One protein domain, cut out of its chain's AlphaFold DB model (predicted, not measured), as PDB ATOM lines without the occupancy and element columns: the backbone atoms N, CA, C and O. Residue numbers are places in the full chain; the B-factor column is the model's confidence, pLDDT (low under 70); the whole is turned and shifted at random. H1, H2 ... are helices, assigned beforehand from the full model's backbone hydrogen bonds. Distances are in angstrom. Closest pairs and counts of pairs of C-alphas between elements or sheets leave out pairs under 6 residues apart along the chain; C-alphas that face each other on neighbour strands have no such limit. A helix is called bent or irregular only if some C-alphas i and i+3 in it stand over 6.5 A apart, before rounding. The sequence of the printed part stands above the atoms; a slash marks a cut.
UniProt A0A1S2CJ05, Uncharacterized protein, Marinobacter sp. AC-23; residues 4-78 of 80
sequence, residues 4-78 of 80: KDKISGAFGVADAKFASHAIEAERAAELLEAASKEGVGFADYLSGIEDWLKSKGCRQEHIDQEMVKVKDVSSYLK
ATOM      1  N   LYS A   4     133.347 153.822  97.830       86.12
ATOM      2  CA  LYS A   4     133.151 155.042  98.633       86.12
ATOM      3  C   LYS A   4     134.455 155.673  99.141       86.12
ATOM      4  O   LYS A   4     134.528 156.890  99.268       86.12
ATOM      5  N   ASP A   5     135.490 154.870  99.386       85.88
ATOM      6  CA  ASP A   5     136.815 155.352  99.810       85.88
ATOM      7  C   ASP A   5     137.539 156.107  98.677       85.88
ATOM      8  O   ASP A   5     138.275 157.066  98.904       85.88
ATOM      9  N   LYS A   6     137.241 155.743  97.422       86.88
ATOM     10  CA  LYS A   6     137.761 156.418  96.230       86.88
ATOM     11  C   LYS A   6     137.050 157.745  95.942       86.88
ATOM     12  O   LYS A   6     137.602 158.540  95.183       86.88
ATOM     13  N   ILE A   7     135.885 158.027  96.554       87.94
ATOM     14  CA  ILE A   7     135.126 159.270  96.308       87.94
ATOM     15  C   ILE A   7     136.020 160.474  96.576       87.94
ATOM     16  O   ILE A   7     136.189 161.310  95.699       87.94
ATOM     17  N   SER A   8     136.713 160.523  97.715       86.25
ATOM     18  CA  SER A   8     137.608 161.645  98.027       86.25
ATOM     19  C   SER A   8     138.754 161.849  97.033       86.25
ATOM     20  O   SER A   8     139.335 162.925  97.012       86.25
ATOM     21  N   GLY A   9     139.105 160.841  96.228       85.25
ATOM     22  CA  GLY A   9     140.128 160.965  95.192       85.25
ATOM     23  C   GLY A   9     139.639 161.671  93.925       85.25
ATOM     24  O   GLY A   9     140.455 162.266  93.228       85.25
ATOM     25  N   ALA A  10     138.334 161.619  93.649       87.25
ATOM     26  CA  ALA A  10     137.693 162.249  92.493       87.25
ATOM     27  C   ALA A  10     137.306 163.723  92.736       87.25
ATOM     28  O   ALA A  10     136.885 164.419  91.809       87.25
ATOM     29  N   PHE A  11     137.434 164.189  93.982       87.75
ATOM     30  CA  PHE A  11     137.086 165.539  94.409       87.75
ATOM     31  C   PHE A  11     138.304 166.288  94.952       87.75
ATOM     32  O   PHE A  11     139.107 165.739  95.708       87.75
ATOM     33  N   GLY A  12     138.383 167.581  94.643       80.94
ATOM     34  CA  GLY A  12     139.414 168.461  95.176       80.94
ATOM     35  C   GLY A  12     139.314 168.592  96.693       80.94
ATOM     36  O   GLY A  12     138.248 168.868  97.239       80.94
ATOM     37  N   VAL A  13     140.439 168.429  97.389       72.19
ATOM     38  CA  VAL A  13     140.492 168.396  98.863       72.19
ATOM     39  C   VAL A  13     140.064 169.725  99.505       72.19
ATOM     40  O   VAL A  13     139.523 169.718 100.607       72.19
ATOM     41  N   ALA A  14     140.292 170.854  98.825       72.88
ATOM     42  CA  ALA A  14     139.993 172.191  99.344       72.88
ATOM     43  C   ALA A  14     138.552 172.650  99.057       72.88
ATOM     44  O   ALA A  14     137.893 173.190  99.941       72.88
ATOM     45  N   ASP A  15     138.058 172.412  97.839       76.69
ATOM     46  CA  ASP A  15     136.790 172.976  97.349       76.69
ATOM     47  C   ASP A  15     135.705 171.922  97.080       76.69
ATOM     48  O   ASP A  15     134.609 172.273  96.646       76.69
ATOM     49  N   ALA A  16     136.005 170.632  97.279       82.88
ATOM     50  CA  ALA A  16     135.129 169.517  96.914       82.88
ATOM     51  C   ALA A  16     134.582 169.651  95.481       82.88
ATOM     52  O   ALA A  16     133.395 169.436  95.236       82.88
ATOM     53  N   LYS A  17     135.446 170.054  94.540       85.62
ATOM     54  CA  LYS A  17     135.119 170.136  93.112       85.62
ATOM     55  C   LYS A  17     135.443 168.817  92.432       85.62
ATOM     56  O   LYS A  17     136.551 168.309  92.564       85.62
ATOM     57  N   PHE A  18     134.483 168.283  91.709       84.25
ATOM     58  CA  PHE A  18     134.581 167.066  90.939       84.25
ATOM     59  C   PHE A  18     135.438 167.280  89.693       84.25
ATOM     60  O   PHE A  18     135.180 168.209  88.920       84.25
ATOM     61  N   ALA A  19     136.429 166.404  89.499       83.06
ATOM     62  CA  ALA A  19     137.240 166.328  88.282       83.06
ATOM     63  C   ALA A  19     137.811 167.689  87.812       83.06
ATOM     64  O   ALA A  19     137.843 167.980  86.617       83.06
ATOM     65  N   SER A  20     138.237 168.548  88.749       79.19
ATOM     66  CA  SER A  20     138.712 169.905  88.424       79.19
ATOM     67  C   SER A  20     140.095 169.920  87.756       79.19
ATOM     68  O   SER A  20     140.429 170.879  87.058       79.19
ATOM     69  N   HIS A  21     140.893 168.872  87.953       80.06
ATOM     70  CA  HIS A  21     142.172 168.606  87.310       80.06
ATOM     71  C   HIS A  21     142.162 167.229  86.639       80.06
ATOM     72  O   HIS A  21     141.415 166.325  87.014       80.06
ATOM     73  N   ALA A  22     143.061 167.044  85.667       81.12
ATOM     74  CA  ALA A  22     143.178 165.801  84.901       81.12
ATOM     75  C   ALA A  22     143.336 164.551  85.790       81.12
ATOM     76  O   ALA A  22     142.735 163.520  85.513       81.12
ATOM     77  N   ILE A  23     144.077 164.662  86.899       82.31
ATOM     78  CA  ILE A  23     144.267 163.553  87.844       82.31
ATOM     79  C   ILE A  23     142.989 163.195  88.617       82.31
ATOM     80  O   ILE A  23     142.760 162.032  88.925       82.31
ATOM     81  N   GLU A  24     142.134 164.171  88.925       84.56
ATOM     82  CA  GLU A  24     140.847 163.912  89.581       84.56
ATOM     83  C   GLU A  24     139.847 163.308  88.596       84.56
ATOM     84  O   GLU A  24     139.050 162.465  88.993       84.56
ATOM     85  N   ALA A  25     139.910 163.690  87.317       83.00
ATOM     86  CA  ALA A  25     139.108 163.079  86.260       83.00
ATOM     87  C   ALA A  25     139.477 161.600  86.047       83.00
ATOM     88  O   ALA A  25     138.589 160.752  85.961       83.00
ATOM     89  N   GLU A  26     140.772 161.271  86.042       86.50
ATOM     90  CA  GLU A  26     141.246 159.881  85.991       86.50
ATOM     91  C   GLU A  26     140.751 159.086  87.210       86.50
ATOM     92  O   GLU A  26     140.144 158.024  87.071       86.50
ATOM     93  N   ARG A  27     140.880 159.660  88.412       88.62
ATOM     94  CA  ARG A  27     140.363 159.048  89.645       88.62
ATOM     95  C   ARG A  27     138.842 158.917  89.665       88.62
ATOM     96  O   ARG A  27     138.329 157.975  90.264       88.62
ATOM     97  N   ALA A  28     138.112 159.830  89.028       87.94
ATOM     98  CA  ALA A  28     136.666 159.741  88.867       87.94
ATOM     99  C   ALA A  28     136.263 158.569  87.958       87.94
ATOM    100  O   ALA A  28     135.281 157.883  88.247       87.94
ATOM    101  N   ALA A  29     137.038 158.299  86.905       86.25
ATOM    102  CA  ALA A  29     136.850 157.116  86.074       86.25
ATOM    103  C   ALA A  29     137.142 155.827  86.861       86.25
ATOM    104  O   ALA A  29     136.320 154.913  86.865       86.25
ATOM    105  N   GLU A  30     138.246 155.781  87.615       88.38
ATOM    106  CA  GLU A  30     138.560 154.645  88.495       88.38
ATOM    107  C   GLU A  30     137.492 154.408  89.571       88.38
ATOM    108  O   GLU A  30     137.217 153.271  89.959       88.38
ATOM    109  N   LEU A  31     136.917 155.488  90.100       89.50
ATOM    110  CA  LEU A  31     135.834 155.452  91.072       89.50
ATOM    111  C   LEU A  31     134.574 154.819  90.457       89.50
ATOM    112  O   LEU A  31     133.978 153.937  91.079       89.50
ATOM    113  N   LEU A  32     134.190 155.238  89.246       86.88
ATOM    114  CA  LEU A  32     133.053 154.659  88.529       86.88
ATOM    115  C   LEU A  32     133.300 153.182  88.197       86.88
ATOM    116  O   LEU A  32     132.410 152.354  88.380       86.88
ATOM    117  N   GLU A  33     134.510 152.838  87.755       87.50
ATOM    118  CA  GLU A  33     134.893 151.454  87.471       87.50
ATOM    119  C   GLU A  33     134.823 150.584  88.734       87.50
ATOM    120  O   GLU A  33     134.292 149.475  88.691       87.50
ATOM    121  N   ALA A  34     135.303 151.087  89.875       89.44
ATOM    122  CA  ALA A  34     135.219 150.381  91.151       89.44
ATOM    123  C   ALA A  34     133.762 150.156  91.583       89.44
ATOM    124  O   ALA A  34     133.407 149.039  91.956       89.44
ATOM    125  N   ALA A  35     132.909 151.180  91.469       89.06
ATOM    126  CA  ALA A  35     131.481 151.056  91.756       89.06
ATOM    127  C   ALA A  35     130.811 150.020  90.831       89.06
ATOM    128  O   ALA A  35     130.077 149.151  91.299       89.06
ATOM    129  N   SER A  36     131.133 150.049  89.535       86.81
ATOM    130  CA  SER A  36     130.645 149.080  88.546       86.81
ATOM    131  C   SER A  36     131.093 147.646  88.865       86.81
ATOM    132  O   SER A  36     130.277 146.724  88.855       86.81
ATOM    133  N   LYS A  37     132.366 147.450  89.240       88.06
ATOM    134  CA  LYS A  37     132.916 146.151  89.673       88.06
ATOM    135  C   LYS A  37     132.232 145.602  90.924       88.06
ATOM    136  O   LYS A  37     132.109 144.389  91.061       88.06
ATOM    137  N   GLU A  38     131.775 146.474  91.817       88.81
ATOM    138  CA  GLU A  38     130.985 146.099  92.996       88.81
ATOM    139  C   GLU A  38     129.494 145.870  92.682       88.81
ATOM    140  O   GLU A  38     128.721 145.536  93.578       88.81
ATOM    141  N   GLY A  39     129.070 146.015  91.422       88.12
ATOM    142  CA  GLY A  39     127.675 145.854  91.007       88.12
ATOM    143  C   GLY A  39     126.774 147.013  91.438       88.12
ATOM    144  O   GLY A  39     125.552 146.868  91.481       88.12
ATOM    145  N   VAL A  40     127.360 148.164  91.774       88.44
ATOM    146  CA  VAL A  40     126.635 149.359  92.205       88.44
ATOM    147  C   VAL A  40     125.998 150.007  90.983       88.44
ATOM    148  O   VAL A  40     126.670 150.411  90.033       88.44
ATOM    149  N   GLY A  41     124.671 150.108  91.004       86.19
ATOM    150  CA  GLY A  41     123.929 150.786  89.951       86.19
ATOM    151  C   GLY A  41     124.261 152.277  89.904       86.19
ATOM    152  O   GLY A  41     124.542 152.903  90.922       86.19
ATOM    153  N   PHE A  42     124.152 152.877  88.720       83.94
ATOM    154  CA  PHE A  42     124.482 154.290  88.527       83.94
ATOM    155  C   PHE A  42     123.681 155.248  89.436       83.94
ATOM    156  O   PHE A  42     124.197 156.269  89.877       83.94
ATOM    157  N   ALA A  43     122.433 154.907  89.769       87.00
ATOM    158  CA  ALA A  43     121.636 155.682  90.721       87.00
ATOM    159  C   ALA A  43     122.219 155.641  92.146       87.00
ATOM    160  O   ALA A  43     122.311 156.677  92.796       87.00
ATOM    161  N   ASP A  44     122.660 154.468  92.602       89.06
ATOM    162  CA  ASP A  44     123.253 154.278  93.931       89.06
ATOM    163  C   ASP A  44     124.640 154.937  94.017       89.06
ATOM    164  O   ASP A  44     124.978 155.582  95.009       89.06
ATOM    165  N   TYR A  45     125.390 154.890  92.912       89.25
ATOM    166  CA  TYR A  45     126.627 155.641  92.725       89.25
ATOM    167  C   TYR A  45     126.426 157.151  92.928       89.25
ATOM    168  O   TYR A  45     127.115 157.776  93.738       89.25
ATOM    169  N   LEU A  46     125.441 157.733  92.236       90.06
ATOM    170  CA  LEU A  46     125.100 159.148  92.384       90.06
ATOM    171  C   LEU A  46     124.659 159.471  93.817       90.06
ATOM    172  O   LEU A  46     125.140 160.441  94.400       90.06
ATOM    173  N   SER A  47     123.790 158.649  94.408       91.69
ATOM    174  CA  SER A  47     123.342 158.844  95.789       91.69
ATOM    175  C   SER A  47     124.491 158.766  96.796       91.69
ATOM    176  O   SER A  47     124.519 159.556  97.733       91.69
ATOM    177  N   GLY A  48     125.465 157.873  96.609       91.19
ATOM    178  CA  GLY A  48     126.617 157.774  97.506       91.19
ATOM    179  C   GLY A  48     127.581 158.958  97.399       91.19
ATOM    180  O   GLY A  48     128.143 159.370  98.413       91.19
ATOM    181  N   ILE A  49     127.741 159.546  96.210       90.81
ATOM    182  CA  ILE A  49     128.507 160.790  96.036       90.81
ATOM    183  C   ILE A  49     127.786 161.970  96.687       90.81
ATOM    184  O   ILE A  49     128.409 162.758  97.399       90.81
ATOM    185  N   GLU A  50     126.474 162.077  96.477       92.06
ATOM    186  CA  GLU A  50     125.653 163.115  97.096       92.06
ATOM    187  C   GLU A  50     125.722 163.038  98.630       92.06
ATOM    188  O   GLU A  50     125.938 164.053  99.293       92.06
ATOM    189  N   ASP A  51     125.594 161.835  99.197       92.19
ATOM    190  CA  ASP A  51     125.698 161.589 100.637       92.19
ATOM    191  C   ASP A  51     127.080 161.974 101.187       92.19
ATOM    192  O   ASP A  51     127.182 162.640 102.219       92.19
ATOM    193  N   TRP A  52     128.152 161.663 100.451       91.12
ATOM    194  CA  TRP A  52     129.506 162.071 100.821       91.12
ATOM    195  C   TRP A  52     129.668 163.597 100.839       91.12
ATOM    196  O   TRP A  52     130.210 164.147 101.801       91.12
ATOM    197  N   LEU A  53     129.155 164.305  99.826       90.06
ATOM    198  CA  LEU A  53     129.195 165.771  99.784       90.06
ATOM    199  C   LEU A  53     128.374 166.397 100.924       90.06
ATOM    200  O   LEU A  53     128.826 167.352 101.562       90.06
ATOM    201  N   LYS A  54     127.203 165.829 101.245       90.62
ATOM    202  CA  LYS A  54     126.409 166.233 102.419       90.62
ATOM    203  C   LYS A  54     127.182 166.003 103.717       90.62
ATOM    204  O   LYS A  54     127.238 166.900 104.556       90.62
ATOM    205  N   SER A  55     127.848 164.855 103.859       89.06
ATOM    206  CA  SER A  55     128.696 164.539 105.017       89.06
ATOM    207  C   SER A  55     129.891 165.487 105.163       89.06
ATOM    208  O   SER A  55     130.394 165.651 106.276       89.06
ATOM    209  N   LYS A  56     130.357 166.112 104.077       86.00
ATOM    210  CA  LYS A  56     131.403 167.147 104.105       86.00
ATOM    211  C   LYS A  56     130.887 168.532 104.499       86.00
ATOM    212  O   LYS A  56     131.694 169.437 104.685       86.00
ATOM    213  N   GLY A  57     129.575 168.703 104.656       89.25
ATOM    214  CA  GLY A  57     128.965 169.997 104.954       89.25
ATOM    215  C   GLY A  57     128.887 170.925 103.738       89.25
ATOM    216  O   GLY A  57     128.765 172.140 103.906       89.25
ATOM    217  N   CYS A  58     128.961 170.382 102.516       88.69
ATOM    218  CA  CYS A  58     128.751 171.163 101.300       88.69
ATOM    219  C   CYS A  58     127.312 171.702 101.250       88.69
ATOM    220  O   CYS A  58     126.357 171.040 101.660       88.69
ATOM    221  N   ARG A  59     127.143 172.920 100.722       90.62
ATOM    222  CA  ARG A  59     125.814 173.513 100.512       90.62
ATOM    223  C   ARG A  59     125.089 172.802  99.376       90.62
ATOM    224  O   ARG A  59     125.722 172.430  98.395       90.62
ATOM    225  N   GLN A  60     123.762 172.716  99.460       89.19
ATOM    226  CA  GLN A  60     122.942 172.035  98.454       89.19
ATOM    227  C   GLN A  60     123.161 172.567  97.023       89.19
ATOM    228  O   GLN A  60     123.219 171.768  96.099       89.19
ATOM    229  N   GLU A  61     123.352 173.879  96.840       91.06
ATOM    230  CA  GLU A  61     123.696 174.475  95.532       91.06
ATOM    231  C   GLU A  61     125.010 173.934  94.957       91.06
ATOM    232  O   GLU A  61     125.076 173.591  93.781       91.06
ATOM    233  N   HIS A  62     126.048 173.818  95.792       88.69
ATOM    234  CA  HIS A  62     127.336 173.253  95.381       88.69
ATOM    235  C   HIS A  62     127.180 171.779  95.019       88.69
ATOM    236  O   HIS A  62     127.676 171.334  93.993       88.69
ATOM    237  N   ILE A  63     126.430 171.031  95.830       91.06
ATOM    238  CA  ILE A  63     126.141 169.620  95.568       91.06
ATOM    239  C   ILE A  63     125.461 169.460  94.208       91.06
ATOM    240  O   ILE A  63     125.914 168.654  93.406       91.06
ATOM    241  N   ASP A  64     124.426 170.248  93.919       91.50
ATOM    242  CA  ASP A  64     123.698 170.160  92.651       91.50
ATOM    243  C   ASP A  64     124.619 170.438  91.446       91.50
ATOM    244  O   ASP A  64     124.649 169.657  90.491       91.50
ATOM    245  N   GLN A  65     125.465 171.472  91.542       90.56
ATOM    246  CA  GLN A  65     126.454 171.803  90.509       90.56
ATOM    247  C   GLN A  65     127.464 170.678  90.264       90.56
ATOM    248  O   GLN A  65     127.761 170.347  89.114       90.56
ATOM    249  N   GLU A  66     127.985 170.066  91.326       90.50
ATOM    250  CA  GLU A  66     128.945 168.973  91.187       90.50
ATOM    251  C   GLU A  66     128.274 167.695  90.666       90.50
ATOM    252  O   GLU A  66     128.829 167.016  89.803       90.50
ATOM    253  N   MET A  67     127.039 167.409  91.081       90.19
ATOM    254  CA  MET A  67     126.268 166.259  90.600       90.19
ATOM    255  C   MET A  67     125.953 166.335  89.100       90.19
ATOM    256  O   MET A  67     125.871 165.294  88.443       90.19
ATOM    257  N   VAL A  68     125.819 167.535  88.523       90.19
ATOM    258  CA  VAL A  68     125.719 167.714  87.063       90.19
ATOM    259  C   VAL A  68     126.998 167.240  86.366       90.19
ATOM    260  O   VAL A  68     126.913 166.491  85.395       90.19
ATOM    261  N   LYS A  69     128.178 167.590  86.889       86.38
ATOM    262  CA  LYS A  69     129.469 167.161  86.317       86.38
ATOM    263  C   LYS A  69     129.700 165.659  86.466       86.38
ATOM    264  O   LYS A  69     130.187 165.016  85.542       86.38
ATOM    265  N   VAL A  70     129.313 165.088  87.609       87.25
ATOM    266  CA  VAL A  70     129.383 163.637  87.852       87.25
ATOM    267  C   VAL A  70     128.540 162.880  86.821       87.25
ATOM    268  O   VAL A  70     128.985 161.873  86.266       87.25
ATOM    269  N   LYS A  71     127.331 163.379  86.529       85.94
ATOM    270  CA  LYS A  71     126.467 162.824  85.479       85.94
ATOM    271  C   LYS A  71     127.093 162.966  84.092       85.94
ATOM    272  O   LYS A  71     127.042 162.010  83.324       85.94
ATOM    273  N   ASP A  72     127.705 164.105  83.792       83.12
ATOM    274  CA  ASP A  72     128.353 164.361  82.504       83.12
ATOM    275  C   ASP A  72     129.524 163.394  82.247       83.12
ATOM    276  O   ASP A  72     129.516 162.663  81.257       83.12
ATOM    277  N   VAL A  73     130.449 163.247  83.203       73.31
ATOM    278  CA  VAL A  73     131.568 162.283  83.129       73.31
ATOM    279  C   VAL A  73     131.090 160.846  82.931       73.31
ATOM    280  O   VAL A  73     131.674 160.097  82.150       73.31
ATOM    281  N   SER A  74     129.998 160.452  83.590       67.00
ATOM    282  CA  SER A  74     129.432 159.114  83.396       67.00
ATOM    283  C   SER A  74     128.930 158.878  81.970       67.00
ATOM    284  O   SER A  74     128.916 157.742  81.497       67.00
ATOM    285  N   SER A  75     128.517 159.948  81.283       66.12
ATOM    286  CA  SER A  75     128.091 159.891  79.891       66.12
ATOM    287  C   SER A  75     129.289 159.745  78.955       66.12
ATOM    288  O   SER A  75     129.185 159.020  77.969       66.12
ATOM    289  N   TYR A  76     130.428 160.366  79.280       57.72
ATOM    290  CA  TYR A  76     131.685 160.187  78.542       57.72
ATOM    291  C   TYR A  76     132.254 158.771  78.694       57.72
ATOM    292  O   TYR A  76     132.791 158.224  77.738       57.72
ATOM    293  N   LEU A  77     132.082 158.144  79.860       58.09
ATOM    294  CA  LEU A  77     132.567 156.784  80.131       58.09
ATOM    295  C   LEU A  77     131.679 155.672  79.539       58.09
ATOM    296  O   LEU A  77     132.068 154.511  79.567       58.09
ATOM    297  N   LYS A  78     130.498 156.000  78.995       52.38
ATOM    298  CA  LYS A  78     129.622 155.040  78.292       52.38
ATOM    299  C   LYS A  78     130.002 154.790  76.827       52.38
ATOM    300  O   LYS A  78     129.311 154.020  76.163       52.38
TER     301      LYS A  78
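Overview. This is residues 4 to 78 of the 80 residues of an uncharacterized protein of Marinobacter sp. AC-23 (UniProt A0A1S2CJ05). Two helical hairpins sit crosswise in one compact, rounded body: the longest helix, H4, folds back along H3, and the short H1 packs along part of H2. H1 also reaches H3, while H2 stands steeply to H3 and nearly square to H4. The printed part has 75 residues with four named helices, in the order H1, H2, H3, H4, and no named strand; the class is all helix. The radius of gyration of the C-alphas is 11.1 A, and the spans are 29 by 24 by 21 A.

Along the chain. H4, residues 60 to 76, is 24.8 A long and ends at C-alpha 76 (131.685, 160.187, 78.542). H3, residues 42 to 55, is 19.9 A long. H2, residues 22 to 37, is 22.7 A long and begins at C-alpha 22 (143.178, 165.801, 84.901). H1, residues 4 to 10, begins at C-alpha 4 (133.151, 155.042, 98.633); it is irregular, but only just, with C-alphas 5 and 8 6.6 A apart.

Arrangement. H4 and H3 form a hairpin and touch at a shallow tilt of 32 degrees, opposite ways; their closest C-alphas, of Ile 63 and Leu 53, are 6.5 A apart. With residues 48 to 52 alone, H3 touches H1, about perpendicular at 79 degrees; the closest C-alphas, of Ile 49 and Ile 7, are 6.8 A apart. H1 and H2 form the other hairpin, at a shallow tilt of 23 degrees, opposite ways; H2 touches H1 with residues 24 to 31 alone, closest at the C-alphas of Ala 28 and Ala 10, 4.5 A. The helix packing is mostly aligned, but only just: 2 of 3 touching pairs have a shallow tilt. H2 is close to but not clearly touching H3 and H4; H1 and H4 are apart. In H2 and H3 every O i to N i+4 pair is within hydrogen-bond range; in H4 12 of 13 are, and in H1 0 of 3, beside 3 of 4 O i to N i+3 pairs.

Size, cuts and confidence. The C-alphas of Gly 57 and Lys 78, the two farthest apart, are 30.6 A apart. The printed part has no cut. The link from H1 to H2 is long; the other two are tight. Mean pLDDT of the printed part is 85.0; residues 74 to 78, of which 74 to 76 belong to H4, are under 70.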